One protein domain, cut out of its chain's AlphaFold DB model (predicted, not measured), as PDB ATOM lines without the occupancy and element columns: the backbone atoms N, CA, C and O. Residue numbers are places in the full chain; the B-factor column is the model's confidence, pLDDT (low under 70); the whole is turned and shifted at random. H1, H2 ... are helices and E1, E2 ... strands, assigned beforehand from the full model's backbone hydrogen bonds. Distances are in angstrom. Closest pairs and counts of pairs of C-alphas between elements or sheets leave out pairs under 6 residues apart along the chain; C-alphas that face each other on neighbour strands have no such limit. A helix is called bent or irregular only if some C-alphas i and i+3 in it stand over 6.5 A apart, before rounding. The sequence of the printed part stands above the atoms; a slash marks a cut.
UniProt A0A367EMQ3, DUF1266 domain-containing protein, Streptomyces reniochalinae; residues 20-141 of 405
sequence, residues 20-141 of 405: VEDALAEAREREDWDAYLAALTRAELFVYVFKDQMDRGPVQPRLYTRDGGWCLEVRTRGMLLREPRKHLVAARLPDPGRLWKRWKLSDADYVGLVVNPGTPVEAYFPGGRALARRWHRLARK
ATOM      1  N   VAL A  20      18.006   9.040  79.674       94.56
ATOM      2  CA  VAL A  20      18.590   9.922  80.693       94.56
ATOM      3  C   VAL A  20      17.567  10.164  81.790       94.56
ATOM      4  O   VAL A  20      17.875   9.985  82.961       94.56
ATOM      5  N   GLU A  21      16.345  10.557  81.435       97.00
ATOM      6  CA  GLU A  21      15.328  10.827  82.446       97.00
ATOM      7  C   GLU A  21      14.808   9.562  83.137       97.00
ATOM      8  O   GLU A  21      14.450   9.661  84.307       97.00
ATOM      9  N   ASP A  22      14.837   8.390  82.494       96.38
ATOM     10  CA  ASP A  22      14.612   7.120  83.206       96.38
ATOM     11  C   ASP A  22      15.691   6.886  84.263       96.38
ATOM     12  O   ASP A  22      15.371   6.644  85.423       96.38
ATOM     13  N   ALA A  23      16.970   7.014  83.890       96.19
ATOM     14  CA  ALA A  23      18.084   6.799  84.809       96.19
ATOM     15  C   ALA A  23      18.050   7.787  85.987       96.19
ATOM     16  O   ALA A  23      18.353   7.419  87.122       96.19
ATOM     17  N   LEU A  24      17.643   9.039  85.742       97.50
ATOM     18  CA  LEU A  24      17.430  10.026  86.802       97.50
ATOM     19  C   LEU A  24      16.257   9.648  87.711       97.50
ATOM     20  O   LEU A  24      16.360   9.822  88.925       97.50
ATOM     21  N   ALA A  25      15.154   9.145  87.152       96.81
ATOM     22  CA  ALA A  25      13.998   8.711  87.932       96.81
ATOM     23  C   ALA A  25      14.339   7.506  88.816       96.81
ATOM     24  O   ALA A  25      14.083   7.544  90.017       96.81
ATOM     25  N   GLU A  26      14.989   6.491  88.245       96.62
ATOM     26  CA  GLU A  26      15.417   5.272  88.936       96.62
ATOM     27  C   GLU A  26      16.427   5.577  90.050       96.62
ATOM     28  O   GLU A  26      16.283   5.102  91.179       96.62
ATOM     29  N   ALA A  27      17.434   6.412  89.771       97.25
ATOM     30  CA  ALA A  27      18.412   6.822  90.773       97.25
ATOM     31  C   ALA A  27      17.765   7.627  91.911       97.25
ATOM     32  O   ALA A  27      18.096   7.424  93.077       97.25
ATOM     33  N   ARG A  28      16.810   8.510  91.587       96.31
ATOM     34  CA  ARG A  28      16.053   9.291  92.576       96.31
ATOM     35  C   ARG A  28      15.175   8.401  93.452       96.31
ATOM     36  O   ARG A  28      15.162   8.598  94.661       96.31
ATOM     37  N   GLU A  29      14.469   7.437  92.867       95.56
ATOM     38  CA  GLU A  29      13.630   6.478  93.600       95.56
ATOM     39  C   GLU A  29      14.450   5.641  94.593       95.56
ATOM     40  O   GLU A  29      13.987   5.348  95.692       95.56
ATOM     41  N   ARG A  30      15.695   5.307  94.232       96.62
ATOM     42  CA  ARG A  30      16.642   4.584  95.094       96.62
ATOM     43  C   ARG A  30      17.438   5.474  96.048       96.62
ATOM     44  O   ARG A  30      18.266   4.953  96.789       96.62
ATOM     45  N   GLU A  31      17.244   6.791  95.988       96.00
ATOM     46  CA  GLU A  31      18.064   7.788  96.688       96.00
ATOM     47  C   GLU A  31      19.580   7.666  96.390       96.00
ATOM     48  O   GLU A  31      20.431   8.105  97.170       96.00
ATOM     49  N   ASP A  32      19.942   7.103  95.232       96.00
ATOM     50  CA  ASP A  32      21.325   6.967  94.775       96.00
ATOM     51  C   ASP A  32      21.780   8.243  94.055       96.00
ATOM     52  O   ASP A  32      21.742   8.392  92.829       96.00
ATOM     53  N   TRP A  33      22.234   9.204  94.851       92.88
ATOM     54  CA  TRP A  33      22.667  10.504  94.351       92.88
ATOM     55  C   TRP A  33      23.971  10.467  93.542       92.88
ATOM     56  O   TRP A  33      24.212  11.390  92.760       92.88
ATOM     57  N   ASP A  34      24.825   9.448  93.708       91.38
ATOM     58  CA  ASP A  34      26.005   9.288  92.847       91.38
ATOM     59  C   ASP A  34      25.594   8.783  91.465       91.38
ATOM     60  O   ASP A  34      26.069   9.335  90.468       91.38
ATOM     61  N   ALA A  35      24.670   7.820  91.388       93.06
ATOM     62  CA  ALA A  35      24.095   7.376  90.121       93.06
ATOM     63  C   ALA A  35      23.336   8.508  89.414       93.06
ATOM     64  O   ALA A  35      23.513   8.700  88.210       93.06
ATOM     65  N   TYR A  36      22.577   9.324  90.154       94.81
ATOM     66  CA  TYR A  36      21.876  10.483  89.594       94.81
ATOM     67  C   TYR A  36      22.860  11.488  88.969       94.81
ATOM     68  O   TYR A  36      22.708  11.897  87.817       94.81
ATOM     69  N   LEU A  37      23.913  11.870  89.702       90.94
ATOM     70  CA  LEU A  37      24.938  12.780  89.179       90.94
ATOM     71  C   LEU A  37      25.717  12.154  88.014       90.94
ATOM     72  O   LEU A  37      26.041  12.856  87.056       90.94
ATOM     73  N   ALA A  38      25.994  10.849  88.058       89.44
ATOM     74  CA  ALA A  38      26.629  10.133  86.958       89.44
ATOM     75  C   ALA A  38      25.751  10.138  85.694       89.44
ATOM     76  O   ALA A  38      26.265  10.410  84.609       89.44
ATOM     77  N   ALA A  39      24.436   9.947  85.809       92.38
ATOM     78  CA  ALA A  39      23.518  10.067  84.676       92.38
ATOM     79  C   ALA A  39      23.575  11.473  84.048       92.38
ATOM     80  O   ALA A  39      23.687  11.599  82.829       92.38
ATOM     81  N   LEU A  40      23.627  12.535  84.863       91.06
ATOM     82  CA  LEU A  40      23.773  13.903  84.351       91.06
ATOM     83  C   LEU A  40      25.108  14.161  83.641       91.06
ATOM     84  O   LEU A  40      25.146  14.967  82.718       91.06
ATOM     85  N   THR A  41      26.203  13.499  84.034       87.19
ATOM     86  CA  THR A  41      27.496  13.650  83.325       87.19
ATOM     87  C   THR A  41      27.459  13.148  81.883       87.19
ATOM     88  O   THR A  41      28.298  13.550  81.084       87.19
ATOM     89  N   ARG A  42      26.489  12.288  81.558       86.31
ATOM     90  CA  ARG A  42      26.286  11.706  80.228       86.31
ATOM     91  C   ARG A  42      25.166  12.406  79.455       86.31
ATOM     92  O   ARG A  42      24.832  11.983  78.353       86.31
ATOM     93  N   ALA A  43      24.572  13.452  80.027       90.19
ATOM     94  CA  ALA A  43      23.460  14.185  79.443       90.19
ATOM     95  C   ALA A  43      23.912  15.529  78.863       90.19
ATOM     96  O   ALA A  43      24.835  16.171  79.363       90.19
ATOM     97  N   GLU A  44      23.195  16.003  77.845       90.50
ATOM     98  CA  GLU A  44      23.251  17.415  77.475       90.50
ATOM     99  C   GLU A  44      22.461  18.238  78.490       90.50
ATOM    100  O   GLU A  44      21.287  17.958  78.763       90.50
ATOM    101  N   LEU A  45      23.114  19.266  79.024       91.12
ATOM    102  CA  LEU A  45      22.570  20.111  80.075       91.12
ATOM    103  C   LEU A  45      22.400  21.535  79.578       91.12
ATOM    104  O   LEU A  45      23.186  22.033  78.773       91.12
ATOM    105  N   PHE A  46      21.366  22.186  80.089       93.12
ATOM    106  CA  PHE A  46      20.943  23.510  79.677       93.12
ATOM    107  C   PHE A  46      20.625  24.367  80.886       93.12
ATOM    108  O   PHE A  46      20.170  23.873  81.919       93.12
ATOM    109  N   VAL A  47      20.812  25.667  80.719       91.44
ATOM    110  CA  VAL A  47      20.288  26.688  81.623       91.44
ATOM    111  C   VAL A  47      19.409  27.643  80.835       91.44
ATOM    112  O   VAL A  47      19.616  27.843  79.637       91.44
ATOM    113  N   TYR A  48      18.450  28.262  81.511       92.12
ATOM    114  CA  TYR A  48      17.705  29.372  80.934       92.12
ATOM    115  C   TYR A  48      18.387  30.692  81.259       92.12
ATOM    116  O   TYR A  48      18.729  30.949  82.410       92.12
ATOM    117  N   VAL A  49      18.563  31.527  80.242       90.69
ATOM    118  CA  VAL A  49      19.127  32.880  80.346       90.69
ATOM    119  C   VAL A  49      18.178  33.858  79.665       90.69
ATOM    120  O   VAL A  49      17.362  33.448  78.830       90.69
ATOM    121  N   PHE A  50      18.256  35.142  80.010       90.62
ATOM    122  CA  PHE A  50      17.497  36.143  79.271       90.62
ATOM    123  C   PHE A  50      18.097  36.346  77.876       90.62
ATOM    124  O   PHE A  50      19.317  36.384  77.715       90.62
ATOM    125  N   LYS A  51      17.233  36.445  76.859       91.88
ATOM    126  CA  LYS A  51      17.657  36.565  75.454       91.88
ATOM    127  C   LYS A  51      18.533  37.801  75.232       91.88
ATOM    128  O   LYS A  51      19.583  37.698  74.620       91.88
ATOM    129  N   ASP A  52      18.136  38.947  75.775       89.81
ATOM    130  CA  ASP A  52      18.878  40.207  75.648       89.81
ATOM    131  C   ASP A  52      20.299  40.124  76.230       89.81
ATOM    132  O   ASP A  52      21.236  40.672  75.650       89.81
ATOM    133  N   GLN A  53      20.474  39.402  77.339       88.06
ATOM    134  CA  GLN A  53      21.784  39.110  77.924       88.06
ATOM    135  C   GLN A  53      22.593  38.132  77.072       88.06
ATOM    136  O   GLN A  53      23.815  38.248  77.019       88.06
ATOM    137  N   MET A  54      21.937  37.166  76.425       88.44
ATOM    138  CA  MET A  54      22.591  36.233  75.508       88.44
ATOM    139  C   MET A  54      23.111  36.949  74.258       88.44
ATOM    140  O   MET A  54      24.266  36.756  73.895       88.44
ATOM    141  N   ASP A  55      22.296  37.830  73.676       88.12
ATOM    142  CA  ASP A  55      22.623  38.575  72.454       88.12
ATOM    143  C   ASP A  55      23.736  39.612  72.673       88.12
ATOM    144  O   ASP A  55      24.532  39.885  71.778       88.12
ATOM    145  N   ARG A  56      23.780  40.242  73.857       86.56
ATOM    146  CA  ARG A  56      24.694  41.365  74.152       86.56
ATOM    147  C   ARG A  56      25.901  40.967  75.000       86.56
ATOM    148  O   ARG A  56      26.903  41.681  75.017       86.56
ATOM    149  N   GLY A  57      25.790  39.866  75.742       76.12
ATOM    150  CA  GLY A  57      26.636  39.579  76.898       76.12
ATOM    151  C   GLY A  57      26.493  40.622  78.030       76.12
ATOM    152  O   GLY A  57      25.882  41.675  77.845       76.12
ATOM    153  N   PRO A  58      27.081  40.379  79.221       65.44
ATOM    154  CA  PRO A  58      27.447  39.081  79.784       65.44
ATOM    155  C   PRO A  58      26.210  38.283  80.235       65.44
ATOM    156  O   PRO A  58      25.243  38.825  80.763       65.44
ATOM    157  N   VAL A  59      26.281  36.964  80.070       75.44
ATOM    158  CA  VAL A  59      25.167  36.043  80.325       75.44
ATOM    159  C   VAL A  59      25.077  35.692  81.809       75.44
ATOM    160  O   VAL A  59      26.041  35.162  82.371       75.44
ATOM    161  N   GLN A  60      23.914  35.915  82.426       74.88
ATOM    162  CA  GLN A  60      23.607  35.405  83.761       74.88
ATOM    163  C   GLN A  60      22.509  34.339  83.673       74.88
ATOM    164  O   GLN A  60      21.477  34.566  83.037       74.88
ATOM    165  N   PRO A  61      22.708  33.155  84.279       77.88
ATOM    166  CA  PRO A  61      21.659  32.153  84.330       77.88
ATOM    167  C   PRO A  61      20.504  32.649  85.192       77.88
ATOM    168  O   PRO A  61      20.691  33.353  86.187       77.88
ATOM    169  N   ARG A  62      19.300  32.204  84.854       78.25
ATOM    170  CA  ARG A  62      18.155  32.343  85.737       78.25
ATOM    171  C   ARG A  62      18.419  31.543  87.009       78.25
ATOM    172  O   ARG A  62      18.654  30.335  86.968       78.25
ATOM    173  N   LEU A  63      18.366  32.239  88.136       79.31
ATOM    174  CA  LEU A  63      18.454  31.628  89.450       79.31
ATOM    175  C   LEU A  63      17.053  31.260  89.941       79.31
ATOM    176  O   LEU A  63      16.070  31.964  89.695       79.31
ATOM    177  N   TYR A  64      16.977  30.132  90.627       75.50
ATOM    178  CA  TYR A  64      15.780  29.593  91.246       75.50
ATOM    179  C   TYR A  64      15.863  29.831  92.753       75.50
ATOM    180  O   TYR A  64      16.890  29.527  93.355       75.50
ATOM    181  N   THR A  65      14.821  30.364  93.384       75.94
ATOM    182  CA  THR A  65      14.796  30.503  94.845       75.94
ATOM    183  C   THR A  65      14.289  29.219  95.488       75.94
ATOM    184  O   THR A  65      13.201  28.741  95.177       75.94
ATOM    185  N   ARG A  66      15.073  28.656  96.408       72.50
ATOM    186  CA  ARG A  66      14.666  27.517  97.240       72.50
ATOM    187  C   ARG A  66      15.239  27.695  98.637       72.50
ATOM    188  O   ARG A  66      16.391  28.093  98.773       72.50
ATOM    189  N   ASP A  67      14.416  27.458  99.655       69.25
ATOM    190  CA  ASP A  67      14.804  27.532 101.071       69.25
ATOM    191  C   ASP A  67      15.512  28.848 101.463       69.25
ATOM    192  O   ASP A  67      16.422  28.870 102.286       69.25
ATOM    193  N   GLY A  68      15.104  29.967 100.848       68.75
ATOM    194  CA  GLY A  68      15.652  31.300 101.127       68.75
ATOM    195  C   GLY A  68      16.982  31.634 100.439       68.75
ATOM    196  O   GLY A  68      17.502  32.721 100.669       68.75
ATOM    197  N   GLY A  69      17.514  30.756  99.580       73.06
ATOM    198  CA  GLY A  69      18.745  30.995  98.820       73.06
ATOM    199  C   GLY A  69      18.597  30.807  97.310       73.06
ATOM    200  O   GLY A  69      17.591  30.282  96.821       73.06
ATOM    201  N   TRP A  70      19.615  31.232  96.557       79.81
ATOM    202  CA  TRP A  70      19.633  31.110  95.100       79.81
ATOM    203  C   TRP A  70      20.270  29.801  94.643       79.81
ATOM    204  O   TRP A  70      21.392  29.458  95.020       79.81
ATOM    205  N   CYS A  71      19.565  29.085  93.778       82.50
ATOM    206  CA  CYS A  71      20.026  27.865  93.140       82.50
ATOM    207  C   CYS A  71      20.172  28.057  91.636       82.50
ATOM    208  O   CYS A  71      19.394  28.781  91.015       82.50
ATOM    209  N   LEU A  72      21.116  27.348  91.023       84.31
ATOM    210  CA  LEU A  72      21.149  27.251  89.569       84.31
ATOM    211  C   LEU A  72      20.086  26.260  89.091       84.31
ATOM    212  O   LEU A  72      20.104  25.102  89.503       84.31
ATOM    213  N   GLU A  73      19.215  26.696  88.184       88.62
ATOM    214  CA  GLU A  73      18.330  25.802  87.438       88.62
ATOM    215  C   GLU A  73      19.105  25.154  86.284       88.62
ATOM    216  O   GLU A  73      19.584  25.845  85.385       88.62
ATOM    217  N   VAL A  74      19.197  23.823  86.294       91.00
ATOM    218  CA  VAL A  74      19.734  23.033  85.180       91.00
ATOM    219  C   VAL A  74      18.658  22.106  84.648       91.00
ATOM    220  O   VAL A  74      17.931  21.479  85.416       91.00
ATOM    221  N   ARG A  75      18.575  21.992  83.324       94.31
ATOM    222  CA  ARG A  75      17.672  21.068  82.646       94.31
ATOM    223  C   ARG A  75      18.409  20.110  81.734       94.31
ATOM    224  O   ARG A  75      19.347  20.503  81.049       94.31
ATOM    225  N   THR A  76      17.952  18.869  81.694       95.00
ATOM    226  CA  THR A  76      18.300  17.927  80.629       95.00
ATOM    227  C   THR A  76      17.500  18.246  79.365       95.00
ATOM    228  O   THR A  76      16.437  18.870  79.431       95.00
ATOM    229  N   ARG A  77      17.983  17.807  78.194       93.69
ATOM    230  CA  ARG A  77      17.299  18.044  76.908       93.69
ATOM    231  C   ARG A  77      15.830  17.593  76.915       93.69
ATOM    232  O   ARG A  77      14.969  18.329  76.438       93.69
ATOM    233  N   GLY A  78      15.531  16.421  77.483       94.12
ATOM    234  CA  GLY A  78      14.166  15.887  77.568       94.12
ATOM    235  C   GLY A  78      13.238  16.691  78.488       94.12
ATOM    236  O   GLY A  78      12.017  16.544  78.406       94.12
ATOM    237  N   MET A  79      13.801  17.572  79.319       95.19
ATOM    238  CA  MET A  79      13.101  18.419  80.288       95.19
ATOM    239  C   MET A  79      13.149  19.913  79.950       95.19
ATOM    240  O   MET A  79      12.732  20.736  80.770       95.19
ATOM    241  N   LEU A  80      13.617  20.293  78.756       94.50
ATOM    242  CA  LEU A  80      13.450  21.659  78.251       94.50
ATOM    243  C   LEU A  80      11.965  22.036  78.165       94.50
ATOM    244  O   LEU A  80      11.088  21.175  78.038       94.50
ATOM    245  N   LEU A  81      11.680  23.338  78.260       89.94
ATOM    246  CA  LEU A  81      10.314  23.844  78.147       89.94
ATOM    247  C   LEU A  81       9.750  23.479  76.769       89.94
ATOM    248  O   LEU A  81      10.424  23.629  75.760       89.94
ATOM    249  N   ARG A  82       8.506  22.997  76.719       83.19
ATOM    250  CA  ARG A  82       7.865  22.665  75.435       83.19
ATOM    251  C   ARG A  82       7.545  23.919  74.620       83.19
ATOM    252  O   ARG A  82       7.759  23.932  73.414       83.19
ATOM    253  N   GLU A  83       7.091  24.971  75.301       84.69
ATOM    254  CA  GLU A  83       6.749  26.249  74.679       84.69
ATOM    255  C   GLU A  83       7.880  27.277  74.831       84.69
ATOM    256  O   GLU A  83       8.208  27.663  75.965       84.69
ATOM    257  N   PRO A  84       8.457  27.759  73.713       85.62
ATOM    258  CA  PRO A  84       9.476  28.787  73.714       85.62
ATOM    259  C   PRO A  84       8.955  30.075  74.326       85.62
ATOM    260  O   PRO A  84       7.893  30.594  73.974       85.62
ATOM    261  N   ARG A  85       9.753  30.658  75.213       89.06
ATOM    262  CA  ARG A  85       9.484  31.989  75.753       89.06
ATOM    263  C   ARG A  85      10.276  33.017  74.957       89.06
ATOM    264  O   ARG A  85      11.461  32.834  74.699       89.06
ATOM    265  N   LYS A  86       9.639  34.139  74.612       87.12
ATOM    266  CA  LYS A  86      10.283  35.205  73.818       87.12
ATOM    267  C   LYS A  86      11.537  35.785  74.486       87.12
ATOM    268  O   LYS A  86      12.492  36.118  73.801       87.12
ATOM    269  N   HIS A  87      11.525  35.900  75.814       90.31
ATOM    270  CA  HIS A  87      12.578  36.552  76.597       90.31
ATOM    271  C   HIS A  87      13.540  35.570  77.283       90.31
ATOM    272  O   HIS A  87      14.517  36.021  77.869       90.31
ATOM    273  N   LEU A  88      13.277  34.257  77.235       91.75
ATOM    274  CA  LEU A  88      14.131  33.232  77.843       91.75
ATOM    275  C   LEU A  88      14.574  32.226  76.790       91.75
ATOM    276  O   LEU A  88      13.761  31.718  76.015       91.75
ATOM    277  N   VAL A  89      15.862  31.913  76.807       94.38
ATOM    278  CA  VAL A  89      16.487  31.021  75.833       94.38
ATOM    279  C   VAL A  89      17.316  29.953  76.532       94.38
ATOM    280  O   VAL A  89      17.917  30.205  77.579       94.38
ATOM    281  N   ALA A  90      17.308  28.746  75.968       94.38
ATOM    282  CA  ALA A  90      18.078  27.623  76.476       94.38
ATOM    283  C   ALA A  90      19.529  27.719  75.980       94.38
ATOM    284  O   ALA A  90      19.811  27.570  74.789       94.38
ATOM    285  N   ALA A  91      20.455  27.949  76.909       91.38
ATOM    286  CA  ALA A  91      21.887  27.936  76.653       91.38
ATOM    287  C   ALA A  91      22.470  26.581  77.057       91.38
ATOM    288  O   ALA A  91      22.279  26.127  78.191       91.38
ATOM    289  N   ARG A  92      23.190  25.936  76.132       89.88
ATOM    290  CA  ARG A  92      23.888  24.678  76.407       89.88
ATOM    291  C   ARG A  92      24.995  24.916  77.429       89.88
ATOM    292  O   ARG A  92      25.740  25.895  77.360       89.88
ATOM    293  N   LEU A  93      25.111  23.994  78.374       84.00
ATOM    294  CA  LEU A  93      26.107  24.021  79.425       84.00
ATOM    295  C   LEU A  93      27.229  23.010  79.123       84.00
ATOM    296  O   LEU A  93      27.009  21.812  79.282       84.00
ATOM    297  N   PRO A  94      28.434  23.461  78.726       66.81
ATOM    298  CA  PRO A  94      29.491  22.559  78.263       66.81
ATOM    299  C   PRO A  94      30.210  21.787  79.383       66.81
ATOM    300  O   PRO A  94      30.669  20.676  79.147       66.81
ATOM    301  N   ASP A  95      30.332  22.348  80.593       68.12
ATOM    302  CA  ASP A  95      30.935  21.652  81.746       68.12
ATOM    303  C   ASP A  95      30.290  22.125  83.064       68.12
ATOM    304  O   ASP A  95      30.609  23.216  83.563       68.12
ATOM    305  N   PRO A  96      29.406  21.313  83.673       61.53
ATOM    306  CA  PRO A  96      28.830  21.590  84.986       61.53
ATOM    307  C   PRO A  96      29.887  21.766  86.086       61.53
ATOM    308  O   PRO A  96      29.743  22.593  86.985       61.53
ATOM    309  N   GLY A  97      31.008  21.051  85.985       61.69
ATOM    310  CA  GLY A  97      32.153  21.147  86.889       61.69
ATOM    311  C   GLY A  97      32.957  22.445  86.754       61.69
ATOM    312  O   GLY A  97      33.969  22.608  87.435       61.69
ATOM    313  N   ARG A  98      32.560  23.380  85.884       65.44
ATOM    314  CA  ARG A  98      33.173  24.718  85.762       65.44
ATOM    315  C   ARG A  98      32.171  25.861  85.911       65.44
ATOM    316  O   ARG A  98      32.573  27.024  85.835       65.44
ATOM    317  N   LEU A  99      30.907  25.538  86.186       66.38
ATOM    318  CA  LEU A  99      29.786  26.469  86.334       66.38
ATOM    319  C   LEU A  99      30.109  27.700  87.189       66.38
ATOM    320  O   LEU A  99      29.969  28.835  86.737       66.38
ATOM    321  N   TRP A 100      30.607  27.476  88.406       61.78
ATOM    322  CA  TRP A 100      30.857  28.546  89.378       61.78
ATOM    323  C   TRP A 100      31.976  29.499  88.942       61.78
ATOM    324  O   TRP A 100      31.925  30.690  89.240       61.78
ATOM    325  N   LYS A 101      32.976  28.999  88.201       63.81
ATOM    326  CA  LYS A 101      34.058  29.835  87.658       63.81
ATOM    327  C   LYS A 101      33.566  30.681  86.489       63.81
ATOM    328  O   LYS A 101      33.940  31.845  86.393       63.81
ATOM    329  N   ARG A 102      32.739  30.096  85.613       67.25
ATOM    330  CA  ARG A 102      32.243  30.755  84.397       67.25
ATOM    331  C   ARG A 102      31.358  31.959  84.716       67.25
ATOM    332  O   ARG A 102      31.484  32.979  84.049       67.25
ATOM    333  N   TRP A 103      30.515  31.859  85.743       67.19
ATOM    334  CA  TRP A 103      29.549  32.912  86.084       67.19
ATOM    335  C   TRP A 103      29.889  33.727  87.332       67.19
ATOM    336  O   TRP A 103      29.071  34.530  87.761       67.19
ATOM    337  N   LYS A 104      31.099  33.561  87.891       64.62
ATOM    338  CA  LYS A 104      31.591  34.313  89.064       64.62
ATOM    339  C   LYS A 104      30.572  34.372  90.218       64.62
ATOM    340  O   LYS A 104      30.453  35.394  90.886       64.62
ATOM    341  N   LEU A 105      29.828  33.287  90.432       64.50
ATOM    342  CA  LEU A 105      28.817  33.219  91.486       64.50
ATOM    343  C   LEU A 105      29.516  33.261  92.857       64.50
ATOM    344  O   LEU A 105      30.491  32.534  93.069       64.50
ATOM    345  N   SER A 106      29.053  34.135  93.759       60.94
ATOM    346  CA  SER A 106      29.575  34.249  95.127       60.94
ATOM    347  C   SER A 106      29.120  33.039  95.961       60.94
ATOM    348  O   SER A 106      28.011  32.536  95.775       60.94
ATOM    349  N   ASP A 107      29.949  32.563  96.898       59.94
ATOM    350  CA  ASP A 107      29.541  31.489  97.824       59.94
ATOM    351  C   ASP A 107      28.510  31.974  98.868       59.94
ATOM    352  O   ASP A 107      27.906  31.148  99.546       59.94
ATOM    353  N   ALA A 108      28.322  33.292  99.020       58.75
ATOM    354  CA  ALA A 108      27.427  33.879 100.020       58.75
ATOM    355  C   ALA A 108      25.948  33.848  99.590       58.75
ATOM    356  O   ALA A 108      25.077  33.735 100.447       58.75
ATOM    357  N   ASP A 109      25.675  33.890  98.281       60.06
ATOM    358  CA  ASP A 109      24.310  33.953  97.733       60.06
ATOM    359  C   ASP A 109      23.847  32.626  97.102       60.06
ATOM    360  O   ASP A 109      22.650  32.407  96.901       60.06
ATOM    361  N   TYR A 110      24.788  31.730  96.779       68.88
ATOM    362  CA  TYR A 110      24.534  30.491  96.043       68.88
ATOM    363  C   TYR A 110      24.445  29.267  96.958       68.88
ATOM    364  O   TYR A 110      25.449  28.805  97.504       68.88
ATOM    365  N   VAL A 111      23.255  28.677  97.065       69.50
ATOM    366  CA  VAL A 111      23.002  27.574  98.005       69.50
ATOM    367  C   VAL A 111      23.057  26.185  97.362       69.50
ATOM    368  O   VAL A 111      23.366  25.208  98.049       69.50
ATOM    369  N   GLY A 112      22.879  26.070  96.040       81.75
ATOM    370  CA  GLY A 112      22.934  24.767  95.375       81.75
ATOM    371  C   GLY A 112      22.474  24.731  93.921       81.75
ATOM    372  O   GLY A 112      22.327  25.746  93.250       81.75
ATOM    373  N   LEU A 113      22.268  23.519  93.424       86.56
ATOM    374  CA  LEU A 113      21.772  23.216  92.085       86.56
ATOM    375  C   LEU A 113      20.381  22.596  92.197       86.56
ATOM    376  O   LEU A 113      20.192  21.673  92.988       86.56
ATOM    377  N   VAL A 114      19.447  23.035  91.360       90.62
ATOM    378  CA  VAL A 114      18.172  22.344  91.154       90.62
ATOM    379  C   VAL A 114      18.134  21.813  89.728       90.62
ATOM    380  O   VAL A 114      18.282  22.561  88.762       90.62
ATOM    381  N   VAL A 115      17.946  20.505  89.602       93.25
ATOM    382  CA  VAL A 115      17.887  19.796  88.326       93.25
ATOM    383  C   VAL A 115      16.431  19.556  87.972       93.25
ATOM    384  O   VAL A 115      15.684  19.054  88.803       93.25
ATOM    385  N   ASN A 116      16.040  19.902  86.745       94.75
ATOM    386  CA  ASN A 116      14.706  19.685  86.183       94.75
ATOM    387  C   ASN A 116      13.559  20.127  87.123       94.75
ATOM    388  O   ASN A 116      12.677  19.315  87.420       94.75
ATOM    389  N   PRO A 117      13.542  21.389  87.602       92.44
ATOM    390  CA  PRO A 117      12.538  21.837  88.561       92.44
ATOM    391  C   PRO A 117      11.114  21.726  88.008       92.44
ATOM    392  O   PRO A 117      10.851  22.060  86.844       92.44
ATOM    393  N   GLY A 118      10.201  21.292  88.875       90.56
ATOM    394  CA  GLY A 118       8.791  21.055  88.588       90.56
ATOM    395  C   GLY A 118       8.515  19.753  87.836       90.56
ATOM    396  O   GLY A 118       7.456  19.631  87.224       90.56
ATOM    397  N   THR A 119       9.451  18.799  87.828       93.38
ATOM    398  CA  THR A 119       9.310  17.530  87.094       93.38
ATOM    399  C   THR A 119       9.460  16.314  88.019       93.38
ATOM    400  O   THR A 119      10.045  16.433  89.095       93.38
ATOM    401  N   PRO A 120       8.996  15.114  87.614       94.25
ATOM    402  CA  PRO A 120       9.149  13.893  88.417       94.25
ATOM    403  C   PRO A 120      10.602  13.481  88.698       94.25
ATOM    404  O   PRO A 120      10.862  12.733  89.641       94.25
ATOM    405  N   VAL A 121      11.551  13.995  87.911       96.31
ATOM    406  CA  VAL A 121      12.993  13.772  88.085       96.31
ATOM    407  C   VAL A 121      13.684  14.934  88.787       96.31
ATOM    408  O   VAL A 121      14.908  15.007  88.752       96.31
ATOM    409  N   GLU A 122      12.941  15.849  89.413       95.44
ATOM    410  CA  GLU A 122      13.534  16.966  90.144       95.44
ATOM    411  C   GLU A 122      14.466  16.477  91.262       95.44
ATOM    412  O   GLU A 122      14.091  15.640  92.090       95.44
ATOM    413  N   ALA A 123      15.664  17.059  91.324       93.94
ATOM    414  CA  ALA A 123      16.599  16.856  92.425       93.94
ATOM    415  C   ALA A 123      17.254  18.173  92.850       93.94
ATOM    416  O   ALA A 123      17.588  19.020  92.016       93.94
ATOM    417  N   TYR A 124      17.463  18.321  94.157       91.12
ATOM    418  CA  TYR A 124      18.169  19.450  94.749       91.12
ATOM    419  C   TYR A 124      19.493  18.987  95.350       91.12
ATOM    420  O   TYR A 124      19.537  18.049  96.143       91.12
ATOM    421  N   PHE A 125      20.570  19.678  94.986       87.81
ATOM    422  CA  PHE A 125      21.909  19.412  95.483       87.81
ATOM    423  C   PHE A 125      22.470  20.656  96.175       87.81
ATOM    424  O   PHE A 125      22.910  21.588  95.489       87.81
ATOM    425  N   PRO A 126      22.494  20.686  97.518       84.44
ATOM    426  CA  PRO A 126      23.107  21.783  98.250       84.44
ATOM    427  C   PRO A 126      24.639  21.754  98.131       84.44
ATOM    428  O   PRO A 126      25.256  20.719  97.859       84.44
ATOM    429  N   GLY A 127      25.279  22.895  98.395       74.88
ATOM    430  CA  GLY A 127      26.725  22.958  98.641       74.88
ATOM    431  C   GLY A 127      27.582  23.129  97.386       74.88
ATOM    432  O   GLY A 127      28.368  22.243  97.028       74.88
ATOM    433  N   GLY A 128      27.494  24.318  96.775       74.12
ATOM    434  CA  GLY A 128      28.117  24.699  95.500       74.12
ATOM    435  C   GLY A 128      29.483  24.068  95.208       74.12
ATOM    436  O   GLY A 128      29.584  23.250  94.296       74.12
ATOM    437  N   ARG A 129      30.533  24.374  95.991       74.00
ATOM    438  CA  ARG A 129      31.913  23.880  95.752       74.00
ATOM    439  C   ARG A 129      32.166  22.409  96.108       74.00
ATOM    440  O   ARG A 129      33.142  21.817  95.630       74.00
ATOM    441  N   ALA A 130      31.365  21.805  96.979       79.31
ATOM    442  CA  ALA A 130      31.498  20.384  97.300       79.31
ATOM    443  C   ALA A 130      30.862  19.526  96.196       79.31
ATOM    444  O   ALA A 130      31.515  18.618  95.673       79.31
ATOM    445  N   LEU A 131      29.647  19.896  95.782       80.50
ATOM    446  CA  LEU A 131      28.910  19.301  94.668       80.50
ATOM    447  C   LEU A 131      29.713  19.365  93.368       80.50
ATOM    448  O   LEU A 131      30.001  18.346  92.755       80.50
ATOM    449  N   ALA A 132      30.153  20.565  93.018       78.00
ATOM    450  CA  ALA A 132      31.164  20.883  92.020       78.00
ATOM    451  C   ALA A 132      32.289  19.843  91.871       78.00
ATOM    452  O   ALA A 132      32.513  19.275  90.800       78.00
ATOM    453  N   ARG A 133      33.012  19.591  92.971       81.12
ATOM    454  CA  ARG A 133      34.140  18.654  93.001       81.12
ATOM    455  C   ARG A 133      33.674  17.214  92.831       81.12
ATOM    456  O   ARG A 133      34.356  16.446  92.158       81.12
ATOM    457  N   ARG A 134      32.541  16.841  93.437       85.56
ATOM    458  CA  ARG A 134      31.940  15.507  93.287       85.56
ATOM    459  C   ARG A 134      31.569  15.241  91.831       85.56
ATOM    460  O   ARG A 134      32.028  14.249  91.275       85.56
ATOM    461  N   TRP A 135      30.854  16.170  91.205       84.19
ATOM    462  CA  TRP A 135      30.465  16.084  89.804       84.19
ATOM    463  C   TRP A 135      31.691  15.983  88.898       84.19
ATOM    464  O   TRP A 135      31.792  15.048  88.112       84.19
ATOM    465  N   HIS A 136      32.684  16.858  89.063       82.62
ATOM    466  CA  HIS A 136      33.891  16.815  88.236       82.62
ATOM    467  C   HIS A 136      34.640  15.468  88.333       82.62
ATOM    468  O   HIS A 136      35.169  14.980  87.337       82.62
ATOM    469  N   ARG A 137      34.656  14.823  89.511       86.06
ATOM    470  CA  ARG A 137      35.225  13.470  89.661       86.06
ATOM    471  C   ARG A 137      34.425  12.403  88.913       86.06
ATOM    472  O   ARG A 137      35.046  11.493  88.374       86.06
ATOM    473  N   LEU A 138      33.096  12.495  88.909       87.25
ATOM    474  CA  LEU A 138      32.226  11.571  88.174       87.25
ATOM    475  C   LEU A 138      32.364  11.780  86.663       87.25
ATOM    476  O   LEU A 138      32.581  10.817  85.945       87.25
ATOM    477  N   ALA A 139      32.375  13.033  86.200       82.62
ATOM    478  CA  ALA A 139      32.522  13.372  84.785       82.62
ATOM    479  C   ALA A 139      33.813  12.804  84.176       82.62
ATOM    480  O   ALA A 139      33.800  12.305  83.060       82.62
ATOM    481  N   ARG A 140      34.922  12.802  84.931       84.00
ATOM    482  CA  ARG A 140      36.198  12.196  84.500       84.00
ATOM    483  C   ARG A 140      36.149  10.678  84.306       84.00
ATOM    484  O   ARG A 140      37.075  10.133  83.716       84.00
ATOM    485  N   LYS A 141      35.149  10.003  84.874       84.12
ATOM    486  CA  LYS A 141      34.946   8.551  84.766       84.12
ATOM    487  C   LYS A 141      33.868   8.187  83.747       84.12
ATOM    488  O   LYS A 141      33.683   7.005  83.482       84.12
TER     489      LYS A 141
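AT A GLANCE: This is residues 20 to 141 of the 405 residues of the protein "DUF1266 domain-containing protein" of Streptomyces reniochalinae (UniProt A0A367EMQ3). Six strands form one strongly twisted, branched sheet with the long strand E3 near its middle; the helical hairpin H1 and H2 lies at one end of the longest axis and the small helix H3 at the other. H5 covers the E6 part of the sheet, and H4 packs on H5. The printed part has 122 residues with five named helices and six named strands, in the order H1 H2 E1 H3 E2 E3 E4 H4 E5 E6 H5. The sheet is mixed, with E3 and E5 parallel and the other neighbour pairs antiparallel, and the class is mixed, helices and strands. The whole is compact, with a radius of gyration of the C-alphas of 13.9 A and spans of 41 by 33 by 30 A.

HOW THE PARTS SIT: H1, residues 20 to 29, and H2, residues 33 to 41, form a helical hairpin: they touch, closest at the C-alphas of Ala 27 and Tyr 36, 5.2 A, and run opposite ways at a shallow tilt of 9 degrees. E1, residues 45 to 50, has E4, residues 88 to 93, on one side, N 47 and O 91 within hydrogen-bond range at 3.0 A, and E3, residues 69 to 76, on the other, N 46 and O 75 at 2.8 A. H3, residues 51 to 56, has its C-alpha closest to E4 at Lys 51, 5.4 A from that of Leu 88. E3 has E1 and E2, residues 63 to 66, on one side, with N 64 and O 71 at 2.8 A, and E5, residues 110 to 115, on the other, with N 74 and O 114 at 2.9 A. E2 and E3 form a hairpin, as do E5 and E6, residues 123 to 126, with N 113 and O 125 at 2.9 A. H5, residues 128 to 139, is on the sheet at a height over the sheet of 10.6 A, over E6 and along the strands, at 20 degrees to E6 on the local plane. H4, residues 96 to 102, touches H5 at a steep tilt of 44 degrees, opposite ways, closest at the C-alphas of Gly 97 and His 136, 4.9 A. H5 touches H2 with residues 135 to 139 alone, closest at the C-alphas of Ala 139 and Thr 41, 5.2 A. H1, H2, H3 and H4 only graze the sheet. In H1, H2, H3 and H5 every O i to N i+4 pair is within hydrogen-bond range; H4 has 1 of 3, and 3 of 4 O i to N i+3 pairs.

IN THESE COORDINATES: H1 begins at C-alpha 20, (18.590, 9.922, 80.693), and is 14.2 A long. E1 measures 16.8 A, E3 22.4 A from C-alpha 69 at (18.745, 30.995, 98.820), and E4 15.2 A. H4 is irregular: C-alphas 97 and 100 are 7.9 A apart. H5 measures 16.2 A and ends at C-alpha 139, (32.522, 13.372, 84.785).

THE WHOLE: The two C-alphas farthest apart are those of Arg 30 and Arg 56, 43.1 A. The printed part has no cut, and the link from E3 to E4, 11 residues, is long. Mean pLDDT of the printed part is 84.2; residue 58, residues 67 to 68 and residues 94 to 111 are under 70.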